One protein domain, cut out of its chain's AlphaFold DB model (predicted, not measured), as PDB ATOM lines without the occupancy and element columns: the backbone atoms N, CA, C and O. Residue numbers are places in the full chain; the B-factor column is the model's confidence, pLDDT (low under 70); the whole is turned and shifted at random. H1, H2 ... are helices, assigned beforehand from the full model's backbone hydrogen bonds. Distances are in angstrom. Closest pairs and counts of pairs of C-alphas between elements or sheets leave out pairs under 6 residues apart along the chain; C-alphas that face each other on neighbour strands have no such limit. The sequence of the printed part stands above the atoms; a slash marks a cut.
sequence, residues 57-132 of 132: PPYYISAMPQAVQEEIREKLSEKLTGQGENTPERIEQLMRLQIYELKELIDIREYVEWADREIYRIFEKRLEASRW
ATOM      1  N   PRO A  57      -9.379   9.268 -28.065       66.81
ATOM      2  CA  PRO A  57      -9.134  10.349 -29.016       66.81
ATOM      3  C   PRO A  57     -10.383  11.234 -29.238       66.81
ATOM      4  O   PRO A  57     -11.465  10.685 -29.441       66.81
ATOM      5  N   PRO A  58     -10.252  12.576 -29.287       74.12
ATOM      6  CA  PRO A  58     -11.349  13.531 -29.505       74.12
ATOM      7  C   PRO A  58     -12.149  13.370 -30.804       74.12
ATOM      8  O   PRO A  58     -13.179  14.015 -30.964       74.12
ATOM      9  N   TYR A  59     -11.701  12.517 -31.729       77.25
ATOM     10  CA  TYR A  59     -12.465  12.156 -32.925       77.25
ATOM     11  C   TYR A  59     -13.622  11.196 -32.632       77.25
ATOM     12  O   TYR A  59     -14.520  11.071 -33.461       77.25
ATOM     13  N   TYR A  60     -13.618  10.512 -31.485       80.69
ATOM     14  CA  TYR A  60     -14.774   9.747 -31.022       80.69
ATOM     15  C   TYR A  60     -15.813  10.693 -30.440       80.69
ATOM     16  O   TYR A  60     -15.489  11.527 -29.598       80.69
ATOM     17  N   ILE A  61     -17.074  10.517 -30.830       79.31
ATOM     18  CA  ILE A  61     -18.173  11.370 -30.356       79.31
ATOM     19  C   ILE A  61     -18.283  11.306 -28.826       79.31
ATOM     20  O   ILE A  61     -18.433  12.329 -28.167       79.31
ATOM     21  N   SER A  62     -18.076  10.130 -28.232       80.62
ATOM     22  CA  SER A  62     -18.066   9.943 -26.776       80.62
ATOM     23  C   SER A  62     -16.915  10.649 -26.041       80.62
ATOM     24  O   SER A  62     -17.002  10.832 -24.828       80.62
ATOM     25  N   ALA A  63     -15.857  11.070 -26.743       76.81
ATOM     26  CA  ALA A  63     -14.776  11.889 -26.187       76.81
ATOM     27  C   ALA A  63     -15.074  13.400 -26.243       76.81
ATOM     28  O   ALA A  63     -14.340  14.188 -25.644       76.81
ATOM     29  N   MET A  64     -16.115  13.814 -26.972       82.81
ATOM     30  CA  MET A  64     -16.486  15.221 -27.130       82.81
ATOM     31  C   MET A  64     -17.255  15.742 -25.902       82.81
ATOM     32  O   MET A  64     -17.838  14.954 -25.156       82.81
ATOM     33  N   PRO A  65     -17.304  17.065 -25.662       84.12
ATOM     34  CA  PRO A  65     -18.126  17.656 -24.618       84.12
ATOM     35  C   PRO A  65     -19.594  17.275 -24.780       84.12
ATOM     36  O   PRO A  65     -20.098  17.211 -25.899       84.12
ATOM     37  N   GLN A  66     -20.304  17.108 -23.665       84.00
ATOM     38  CA  GLN A  66     -21.709  16.693 -23.677       84.00
ATOM     39  C   GLN A  66     -22.590  17.595 -24.557       84.00
ATOM     40  O   GLN A  66     -23.421  17.089 -25.294       84.00
ATOM     41  N   ALA A  67     -22.359  18.912 -24.556       86.69
ATOM     42  CA  ALA A  67     -23.087  19.838 -25.426       86.69
ATOM     43  C   ALA A  67     -22.906  19.523 -26.925       86.69
ATOM     44  O   ALA A  67     -23.873  19.545 -27.676       86.69
ATOM     45  N   VAL A  68     -21.686  19.169 -27.342       86.50
ATOM     46  CA  VAL A  68     -21.381  18.775 -28.726       86.50
ATOM     47  C   VAL A  68     -22.015  17.421 -29.048       86.50
ATOM     48  O   VAL A  68     -22.535  17.226 -30.141       86.50
ATOM     49  N   GLN A  69     -22.024  16.490 -28.088       86.19
ATOM     50  CA  GLN A  69     -22.694  15.197 -28.253       86.19
ATOM     51  C   GLN A  69     -24.206  15.351 -28.459       86.19
ATOM     52  O   GLN A  69     -24.759  14.701 -29.343       86.19
ATOM     53  N   GLU A  70     -24.873  16.204 -27.677       89.38
ATOM     54  CA  GLU A  70     -26.309  16.458 -27.846       89.38
ATOM     55  C   GLU A  70     -26.607  17.136 -29.189       89.38
ATOM     56  O   GLU A  70     -27.531  16.724 -29.880       89.38
ATOM     57  N   GLU A  71     -25.778  18.090 -29.623       91.88
ATOM     58  CA  GLU A  71     -25.932  18.729 -30.935       91.88
ATOM     59  C   GLU A  71     -25.806  17.720 -32.092       91.88
ATOM     60  O   GLU A  71     -26.621  17.706 -33.019       91.88
ATOM     61  N   ILE A  72     -24.811  16.826 -32.026       89.62
ATOM     62  CA  ILE A  72     -24.645  15.737 -33.000       89.62
ATOM     63  C   ILE A  72     -25.868  14.815 -32.968       89.62
ATOM     64  O   ILE A  72     -26.374  14.428 -34.024       89.62
ATOM     65  N   ARG A  73     -26.373  14.482 -31.775       91.19
ATOM     66  CA  ARG A  73     -27.554  13.630 -31.602       91.19
ATOM     67  C   ARG A  73     -28.802  14.259 -32.220       91.19
ATOM     68  O   ARG A  73     -29.528  13.557 -32.924       91.19
ATOM     69  N   GLU A  74     -29.033  15.552 -32.011       91.69
ATOM     70  CA  GLU A  74     -30.150  16.283 -32.619       91.69
ATOM     71  C   GLU A  74     -30.057  16.248 -34.148       91.69
ATOM     72  O   GLU A  74     -30.987  15.774 -34.808       91.69
ATOM     73  N   LYS A  75     -28.905  16.619 -34.721       91.56
ATOM     74  CA  LYS A  75     -28.697  16.612 -36.181       91.56
ATOM     75  C   LYS A  75     -28.855  15.217 -36.794       91.56
ATOM     76  O   LYS A  75     -29.437  15.075 -37.871       91.56
ATOM     77  N   LEU A  76     -28.367  14.176 -36.115       90.00
ATOM     78  CA  LEU A  76     -28.575  12.787 -36.531       90.00
ATOM     79  C   LEU A  76     -30.052  12.399 -36.477       90.00
ATOM     80  O   LEU A  76     -30.547  11.773 -37.412       90.00
ATOM     81  N   SER A  77     -30.766  12.784 -35.419       88.88
ATOM     82  CA  SER A  77     -32.188  12.476 -35.270       88.88
ATOM     83  C   SER A  77     -33.030  13.117 -36.377       88.88
ATOM     84  O   SER A  77     -33.867  12.441 -36.976       88.88
ATOM     85  N   GLU A  78     -32.759  14.375 -36.734       90.25
ATOM     86  CA  GLU A  78     -33.431  15.068 -37.838       90.25
ATOM     87  C   GLU A  78     -33.159  14.372 -39.173       90.25
ATOM     88  O   GLU A  78     -34.085  14.085 -39.940       90.25
ATOM     89  N   LYS A  79     -31.890  14.030 -39.435       89.69
ATOM     90  CA  LYS A  79     -31.486  13.366 -40.675       89.69
ATOM     91  C   LYS A  79     -32.116  11.984 -40.825       89.69
ATOM     92  O   LYS A  79     -32.681  11.684 -41.876       89.69
ATOM     93  N   LEU A  80     -32.051  11.166 -39.775       88.31
ATOM     94  CA  LEU A  80     -32.611   9.816 -39.764       88.31
ATOM     95  C   LEU A  80     -34.141   9.837 -39.825       88.31
ATOM     96  O   LEU A  80     -34.736   8.959 -40.448       88.31
ATOM     97  N   THR A  81     -34.791  10.857 -39.250       88.19
ATOM     98  CA  THR A  81     -36.246  11.049 -39.383       88.19
ATOM     99  C   THR A  81     -36.617  11.304 -40.838       88.19
ATOM    100  O   THR A  81     -37.551  10.689 -41.346       88.19
ATOM    101  N   GLY A  82     -35.841  12.138 -41.537       85.19
ATOM    102  CA  GLY A  82     -36.013  12.379 -42.972       85.19
ATOM    103  C   GLY A  82     -35.791  11.138 -43.848       85.19
ATOM    104  O   GLY A  82     -36.319  11.078 -44.955       85.19
ATOM    105  N   GLN A  83     -35.045  10.142 -43.360       85.75
ATOM    106  CA  GLN A  83     -34.781   8.874 -44.053       85.75
ATOM    107  C   GLN A  83     -35.733   7.737 -43.640       85.75
ATOM    108  O   GLN A  83     -35.721   6.684 -44.270       85.75
ATOM    109  N   GLY A  84     -36.566   7.931 -42.611       81.25
ATOM    110  CA  GLY A  84     -37.423   6.878 -42.054       81.25
ATOM    111  C   GLY A  84     -36.675   5.820 -41.228       81.25
ATOM    112  O   GLY A  84     -37.253   4.788 -40.902       81.25
ATOM    113  N   GLU A  85     -35.414   6.076 -40.866       81.75
ATOM    114  CA  GLU A  85     -34.531   5.161 -40.122       81.75
ATOM    115  C   GLU A  85     -34.245   5.647 -38.687       81.75
ATOM    116  O   GLU A  85     -33.270   5.232 -38.056       81.75
ATOM    117  N   ASN A  86     -35.068   6.555 -38.154       82.06
ATOM    118  CA  ASN A  86     -34.894   7.075 -36.799       82.06
ATOM    119  C   ASN A  86     -35.330   6.046 -35.747       82.06
ATOM    120  O   ASN A  86     -36.469   6.057 -35.277       82.06
ATOM    121  N   THR A  87     -34.405   5.160 -35.378       86.12
ATOM    122  CA  THR A  87     -34.529   4.311 -34.194       86.12
ATOM    123  C   THR A  87     -33.512   4.723 -33.127       86.12
ATOM    124  O   THR A  87     -32.375   5.091 -33.455       86.12
ATOM    125  N   PRO A  88     -33.880   4.655 -31.836       78.94
ATOM    126  CA  PRO A  88     -32.965   4.994 -30.749       78.94
ATOM    127  C   PRO A  88     -31.715   4.103 -30.753       78.94
ATOM    128  O   PRO A  88     -30.619   4.582 -30.466       78.94
ATOM    129  N   GLU A  89     -31.836   2.839 -31.168       85.31
ATOM    130  CA  GLU A  89     -30.708   1.914 -31.307       85.31
ATOM    131  C   GLU A  89     -29.718   2.376 -32.382       85.31
ATOM    132  O   GLU A  89     -28.505   2.265 -32.202       85.31
ATOM    133  N   ARG A  90     -30.223   2.916 -33.498       84.94
ATOM    134  CA  ARG A  90     -29.389   3.408 -34.597       84.94
ATOM    135  C   ARG A  90     -28.638   4.672 -34.205       84.94
ATOM    136  O   ARG A  90     -27.447   4.775 -34.490       84.94
ATOM    137  N   ILE A  91     -29.308   5.597 -33.520       84.25
ATOM    138  CA  ILE A  91     -28.673   6.804 -32.978       84.25
ATOM    139  C   ILE A  91     -27.556   6.409 -32.012       84.25
ATOM    140  O   ILE A  91     -26.425   6.856 -32.168       84.25
ATOM    141  N   GLU A  92     -27.840   5.526 -31.059       83.69
ATOM    142  CA  GLU A  92     -26.860   5.092 -30.062       83.69
ATOM    143  C   GLU A  92     -25.659   4.369 -30.696       83.69
ATOM    144  O   GLU A  92     -24.521   4.550 -30.265       83.69
ATOM    145  N   GLN A  93     -25.882   3.593 -31.763       83.50
ATOM    146  CA  GLN A  93     -24.802   2.985 -32.541       83.50
ATOM    147  C   GLN A  93     -23.908   4.049 -33.195       83.50
ATOM    148  O   GLN A  93     -22.686   3.953 -33.106       83.50
ATOM    149  N   LEU A  94     -24.505   5.064 -33.826       84.38
ATOM    150  CA  LEU A  94     -23.778   6.152 -34.488       84.38
ATOM    151  C   LEU A  94     -23.012   7.028 -33.491       84.38
ATOM    152  O   LEU A  94     -21.881   7.410 -33.768       84.38
ATOM    153  N   MET A  95     -23.569   7.265 -32.302       82.75
ATOM    154  CA  MET A  95     -22.923   8.022 -31.218       82.75
ATOM    155  C   MET A  95     -21.662   7.342 -30.653       82.75
ATOM    156  O   MET A  95     -20.884   7.975 -29.941       82.75
ATOM    157  N   ARG A  96     -21.431   6.060 -30.962       78.50
ATOM    158  CA  ARG A  96     -20.211   5.323 -30.579       78.50
ATOM    159  C   ARG A  96     -19.113   5.385 -31.639       78.50
ATOM    160  O   ARG A  96     -18.001   4.927 -31.376       78.50
ATOM    161  N   LEU A  97     -19.418   5.911 -32.822       80.31
ATOM    162  CA  LEU A  97     -18.476   6.001 -33.930       80.31
ATOM    163  C   LEU A  97     -17.564   7.225 -33.809       80.31
ATOM    164  O   LEU A  97     -17.701   8.086 -32.932       80.31
ATOM    165  N   GLN A  98     -16.601   7.280 -34.723       83.44
ATOM    166  CA  GLN A  98     -15.819   8.480 -34.965       83.44
ATOM    167  C   GLN A  98     -16.640   9.485 -35.774       83.44
ATOM    168  O   GLN A  98     -17.433   9.111 -36.635       83.44
ATOM    169  N   ILE A  99     -16.393  10.773 -35.550       85.06
ATOM    170  CA  ILE A  99     -17.095  11.860 -36.235       85.06
ATOM    171  C   ILE A  99     -16.942  11.798 -37.762       85.06
ATOM    172  O   ILE A  99     -17.868  12.142 -38.489       85.06
ATOM    173  N   TYR A 100     -15.818  11.279 -38.264       79.44
ATOM    174  CA  TYR A 100     -15.568  11.102 -39.698       79.44
ATOM    175  C   TYR A 100     -16.542  10.138 -40.382       79.44
ATOM    176  O   TYR A 100     -16.845  10.314 -41.562       79.44
ATOM    177  N   GLU A 101     -17.067   9.159 -39.642       85.81
ATOM    178  CA  GLU A 101     -18.054   8.200 -40.146       85.81
ATOM    179  C   GLU A 101     -19.421   8.861 -40.384       85.81
ATOM    180  O   GLU A 101     -20.239   8.349 -41.145       85.81
ATOM    181  N   LEU A 102     -19.669  10.032 -39.781       88.69
ATOM    182  CA  LEU A 102     -20.927  10.765 -39.931       88.69
ATOM    183  C   LEU A 102     -20.941  11.736 -41.122       88.69
ATOM    184  O   LEU A 102     -21.968  12.369 -41.358       88.69
ATOM    185  N   LYS A 103     -19.851  11.843 -41.896       88.38
ATOM    186  CA  LYS A 103     -19.703  12.818 -42.999       88.38
ATOM    187  C   LYS A 103     -20.804  12.754 -44.068       88.38
ATOM    188  O   LYS A 103     -21.104  13.758 -44.703       88.38
ATOM    189  N   GLU A 104     -21.375  11.570 -44.288       87.12
ATOM    190  CA  GLU A 104     -22.440  11.347 -45.278       87.12
ATOM    191  C   GLU A 104     -23.833  11.671 -44.704       87.12
ATOM    192  O   GLU A 104     -24.815  11.786 -45.440       87.12
ATOM    193  N   LEU A 105     -23.934  11.817 -43.378       87.44
ATOM    194  CA  LEU A 105     -25.180  12.069 -42.659       87.44
ATOM    195  C   LEU A 105     -25.320  13.547 -42.282       87.44
ATOM    196  O   LEU A 105     -26.381  14.134 -42.510       87.44
ATOM    197  N   ILE A 106     -24.261  14.153 -41.743       90.12
ATOM    198  CA  ILE A 106     -24.241  15.534 -41.246       90.12
ATOM    199  C   ILE A 106     -22.961  16.255 -41.695       90.12
ATOM    200  O   ILE A 106     -21.962  15.617 -42.021       90.12
ATOM    201  N   ASP A 107     -22.974  17.592 -41.706       89.75
ATOM    202  CA  ASP A 107     -21.739  18.364 -41.898       89.75
ATOM    203  C   ASP A 107     -20.869  18.240 -40.645       89.75
ATOM    204  O   ASP A 107     -21.313  18.559 -39.543       89.75
ATOM    205  N   ILE A 108     -19.641  17.755 -40.824       89.00
ATOM    206  CA  ILE A 108     -18.731  17.432 -39.724       89.00
ATOM    207  C   ILE A 108     -17.571  18.413 -39.561       89.00
ATOM    208  O   ILE A 108     -16.765  18.245 -38.647       89.00
ATOM    209  N   ARG A 109     -17.445  19.408 -40.448       85.94
ATOM    210  CA  ARG A 109     -16.244  20.258 -40.532       85.94
ATOM    211  C   ARG A 109     -15.907  20.935 -39.208       85.94
ATOM    212  O   ARG A 109     -14.768  20.860 -38.761       85.94
ATOM    213  N   GLU A 110     -16.903  21.522 -38.552       83.31
ATOM    214  CA  GLU A 110     -16.712  22.229 -37.281       83.31
ATOM    215  C   GLU A 110     -16.309  21.281 -36.141       83.31
ATOM    216  O   GLU A 110     -15.437  21.611 -35.335       83.31
ATOM    217  N   TYR A 111     -16.867  20.067 -36.104       84.75
ATOM    218  CA  TYR A 111     -16.524  19.061 -35.094       84.75
ATOM    219  C   TYR A 111     -15.122  18.488 -35.296       84.75
ATOM    220  O   TYR A 111     -14.412  18.228 -34.324       84.75
ATOM    221  N   VAL A 112     -14.706  18.312 -36.551       77.50
ATOM    222  CA  VAL A 112     -13.348  17.884 -36.904       77.50
ATOM    223  C   VAL A 112     -12.336  18.956 -36.515       77.50
ATOM    224  O   VAL A 112     -11.364  18.650 -35.829       77.50
ATOM    225  N   GLU A 113     -12.591  20.220 -36.860       79.19
ATOM    226  CA  GLU A 113     -11.727  21.331 -36.450       79.19
ATOM    227  C   GLU A 113     -11.632  21.473 -34.927       79.19
ATOM    228  O   GLU A 113     -10.578  21.841 -34.396       79.19
ATOM    229  N   TRP A 114     -12.731  21.215 -34.213       84.88
ATOM    230  CA  TRP A 114     -12.735  21.190 -32.757       84.88
ATOM    231  C   TRP A 114     -11.882  20.036 -32.214       84.88
ATOM    232  O   TRP A 114     -11.033  20.260 -31.351       84.88
ATOM    233  N   ALA A 115     -12.061  18.823 -32.747       75.44
ATOM    234  CA  ALA A 115     -11.319  17.640 -32.320       75.44
ATOM    235  C   ALA A 115      -9.811  17.810 -32.548       75.44
ATOM    236  O   ALA A 115      -9.021  17.526 -31.646       75.44
ATOM    237  N   ASP A 116      -9.419  18.352 -33.704       72.69
ATOM    238  CA  ASP A 116      -8.031  18.687 -34.020       72.69
ATOM    239  C   ASP A 116      -7.456  19.663 -32.986       72.69
ATOM    240  O   ASP A 116      -6.414  19.393 -32.381       72.69
ATOM    241  N   ARG A 117      -8.150  20.780 -32.725       74.88
ATOM    242  CA  ARG A 117      -7.721  21.779 -31.730       74.88
ATOM    243  C   ARG A 117      -7.581  21.184 -30.331       74.88
ATOM    244  O   ARG A 117      -6.601  21.474 -29.643       74.88
ATOM    245  N   GLU A 118      -8.525  20.351 -29.906       76.38
ATOM    246  CA  GLU A 118      -8.488  19.757 -28.569       76.38
ATOM    247  C   GLU A 118      -7.353  18.729 -28.439       76.38
ATOM    248  O   GLU A 118      -6.702  18.660 -27.396       76.38
ATOM    249  N   ILE A 119      -7.019  17.998 -29.507       66.50
ATOM    250  CA  ILE A 119      -5.833  17.129 -29.541       66.50
ATOM    251  C   ILE A 119      -4.557  17.941 -29.328       66.50
ATOM    252  O   ILE A 119      -3.736  17.560 -28.488       66.50
ATOM    253  N   TYR A 120      -4.396  19.061 -30.039       65.00
ATOM    254  CA  TYR A 120      -3.232  19.935 -29.865       65.00
ATOM    255  C   TYR A 120      -3.141  20.475 -28.437       65.00
ATOM    256  O   TYR A 120      -2.084  20.392 -27.814       65.00
ATOM    257  N   ARG A 121      -4.259  20.928 -27.866       71.50
ATOM    258  CA  ARG A 121      -4.306  21.443 -26.494       71.50
ATOM    259  C   ARG A 121      -3.982  20.378 -25.440       71.50
ATOM    260  O   ARG A 121      -3.272  20.655 -24.472       71.50
ATOM    261  N   ILE A 122      -4.500  19.157 -25.589       65.69
ATOM    262  CA  ILE A 122      -4.191  18.040 -24.679       65.69
ATOM    263  C   ILE A 122      -2.711  17.664 -24.785       65.69
ATOM    264  O   ILE A 122      -2.077  17.354 -23.773       65.69
ATOM    265  N   PHE A 123      -2.156  17.712 -25.994       57.28
ATOM    266  CA  PHE A 123      -0.745  17.451 -26.234       57.28
ATOM    267  C   PHE A 123       0.153  18.509 -25.582       57.28
ATOM    268  O   PHE A 123       1.067  18.138 -24.847       57.28
ATOM    269  N   GLU A 124      -0.143  19.800 -25.757       58.12
ATOM    270  CA  GLU A 124       0.588  20.900 -25.109       58.12
ATOM    271  C   GLU A 124       0.592  20.757 -23.584       58.12
ATOM    272  O   GLU A 124       1.660  20.746 -22.975       58.12
ATOM    273  N   LYS A 125      -0.573  20.518 -22.967       63.03
ATOM    274  CA  LYS A 125      -0.672  20.317 -21.511       63.03
ATOM    275  C   LYS A 125       0.159  19.139 -21.005       63.03
ATOM    276  O   LYS A 125       0.761  19.218 -19.938       63.03
ATOM    277  N   ARG A 126       0.188  18.027 -21.746       57.22
ATOM    278  CA  ARG A 126       1.001  16.853 -21.386       57.22
ATOM    279  C   ARG A 126       2.493  17.125 -21.550       57.22
ATOM    280  O   ARG A 126       3.286  16.642 -20.743       57.22
ATOM    281  N   LEU A 127       2.871  17.901 -22.562       48.25
ATOM    282  CA  LEU A 127       4.253  18.290 -22.814       48.25
ATOM    283  C   LEU A 127       4.766  19.263 -21.744       48.25
ATOM    284  O   LEU A 127       5.887  19.108 -21.273       48.25
ATOM    285  N   GLU A 128       3.933  20.203 -21.293       54.06
ATOM    286  CA  GLU A 128       4.220  21.077 -20.148       54.06
ATOM    287  C   GLU A 128       4.336  20.302 -18.832       54.06
ATOM    288  O   GLU A 128       5.281  20.521 -18.078       54.06
ATOM    289  N   ALA A 129       3.428  19.355 -18.573       53.16
ATOM    290  CA  ALA A 129       3.457  18.526 -17.366       53.16
ATOM    291  C   ALA A 129       4.676  17.589 -17.298       53.16
ATOM    292  O   ALA A 129       5.080  17.201 -16.211       53.16
ATOM    293  N   SER A 130       5.264  17.235 -18.445       45.38
ATOM    294  CA  SER A 130       6.447  16.362 -18.528       45.38
ATOM    295  C   SER A 130       7.777  17.121 -18.397       45.38
ATOM    296  O   SER A 130       8.837  16.505 -18.446       45.38
ATOM    297  N   ARG A 131       7.739  18.459 -18.290       48.34
ATOM    298  CA  ARG A 131       8.923  19.321 -18.098       48.34
ATOM    299  C   ARG A 131       9.285  19.542 -16.622       48.34
ATOM    300  O   ARG A 131      10.276  20.224 -16.369       48.34
ATOM    301  N   TRP A 132       8.505  18.992 -15.690       42.62
ATOM    302  CA  TRP A 132       8.690  19.102 -14.238       42.62
ATOM    303  C   TRP A 132       8.938  17.737 -13.605       42.62
ATOM    304  O   TRP A 132       8.233  16.778 -13.993       42.62
TER     305      TRP A 132
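AT A GLANCE: This is residues 57 to 132 of the 132 residues of an uncharacterized protein of Lachnospiraceae bacterium (UniProt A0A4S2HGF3). Two long helices, H1 and H4, run nearly opposite ways and are shifted lengthwise past each other, and two short helices, H2 and H3, complete the body, H2 packing on H1 and H3 near the first residues of H4. The last part of H4 sticks out of this body as an arm, residues 123 to 132, of which 123 to 129 belong to H4, and adds to the length of the whole. The printed part has 76 residues with four named helices, in the order H1, H2, H3, H4, and no named strand; the class is all helix, with 50 residues in the helices. The whole is loose, with a radius of gyration of the C-alphas of 14.8 A, and the C-alphas span 55 by 21 by 18 A.

HOW THE PARTS SIT: Begin with the longest helix, H4, residues 109 to 129, and look at its residues 111 to 112, with which alone it touches H3, residues 99 to 102. H3 and H4 only just touch, with 3 pairs of C-alphas within 8 A; the closest are those of Ile 99 and Val 112, 7.1 A apart. From H3, turn to H2, residues 88 to 94: the two are close but not clearly touching, and their closest C-alphas, those of Leu 94 and Leu 102, are 7.7 A apart. Next find H1, residues 66 to 83, which touches H2 with residues 73 to 77 alone. H1 and H2 only just touch, with 3 pairs of C-alphas within 8 A, the closest being those of Leu 76 and Ile 91, 7.0 A apart. Their lines stand at a steep tilt of 66 degrees, and they run opposite ways. H1 and H4 are apart, but only just, with closest C-alphas 8.0 A apart; H1 and H3 are apart, and so are H2 and H4. In H1, H2 and H4 every O i to N i+4 pair is within hydrogen-bond range; H3 is too short for such a pair, and its one O i to N i+3 pair is within range.

IN THESE COORDINATES: Find C-alpha 109 at (-16.244, 20.258, -40.532); from there H4 runs 30.5 A to C-alpha 129 at (3.457, 18.526, -17.366). H1 begins at C-alpha 66, (-21.709, 16.693, -23.677), and is 25.4 A long to C-alpha 83. H2 measures 10.0 A from C-alpha 88 to C-alpha 94, and H3 5.4 A from C-alpha 99 to C-alpha 102.

THE WHOLE: The two C-alphas farthest apart are those of Gly 84 and Trp 132, at 55.2 A. Without residues 123 to 132, which stand free, the body of 66 residues spans 39 by 18 by 18 A. The printed part has no cut. The links H1 to H2 and H2 to H3 are tight, and the link H3 to H4 is short. The mean pLDDT of the printed part is 79.0; look for values under 70 at residue 57, residues 119 to 120 and residues 122 to 132, the last of which is the chain's last residue.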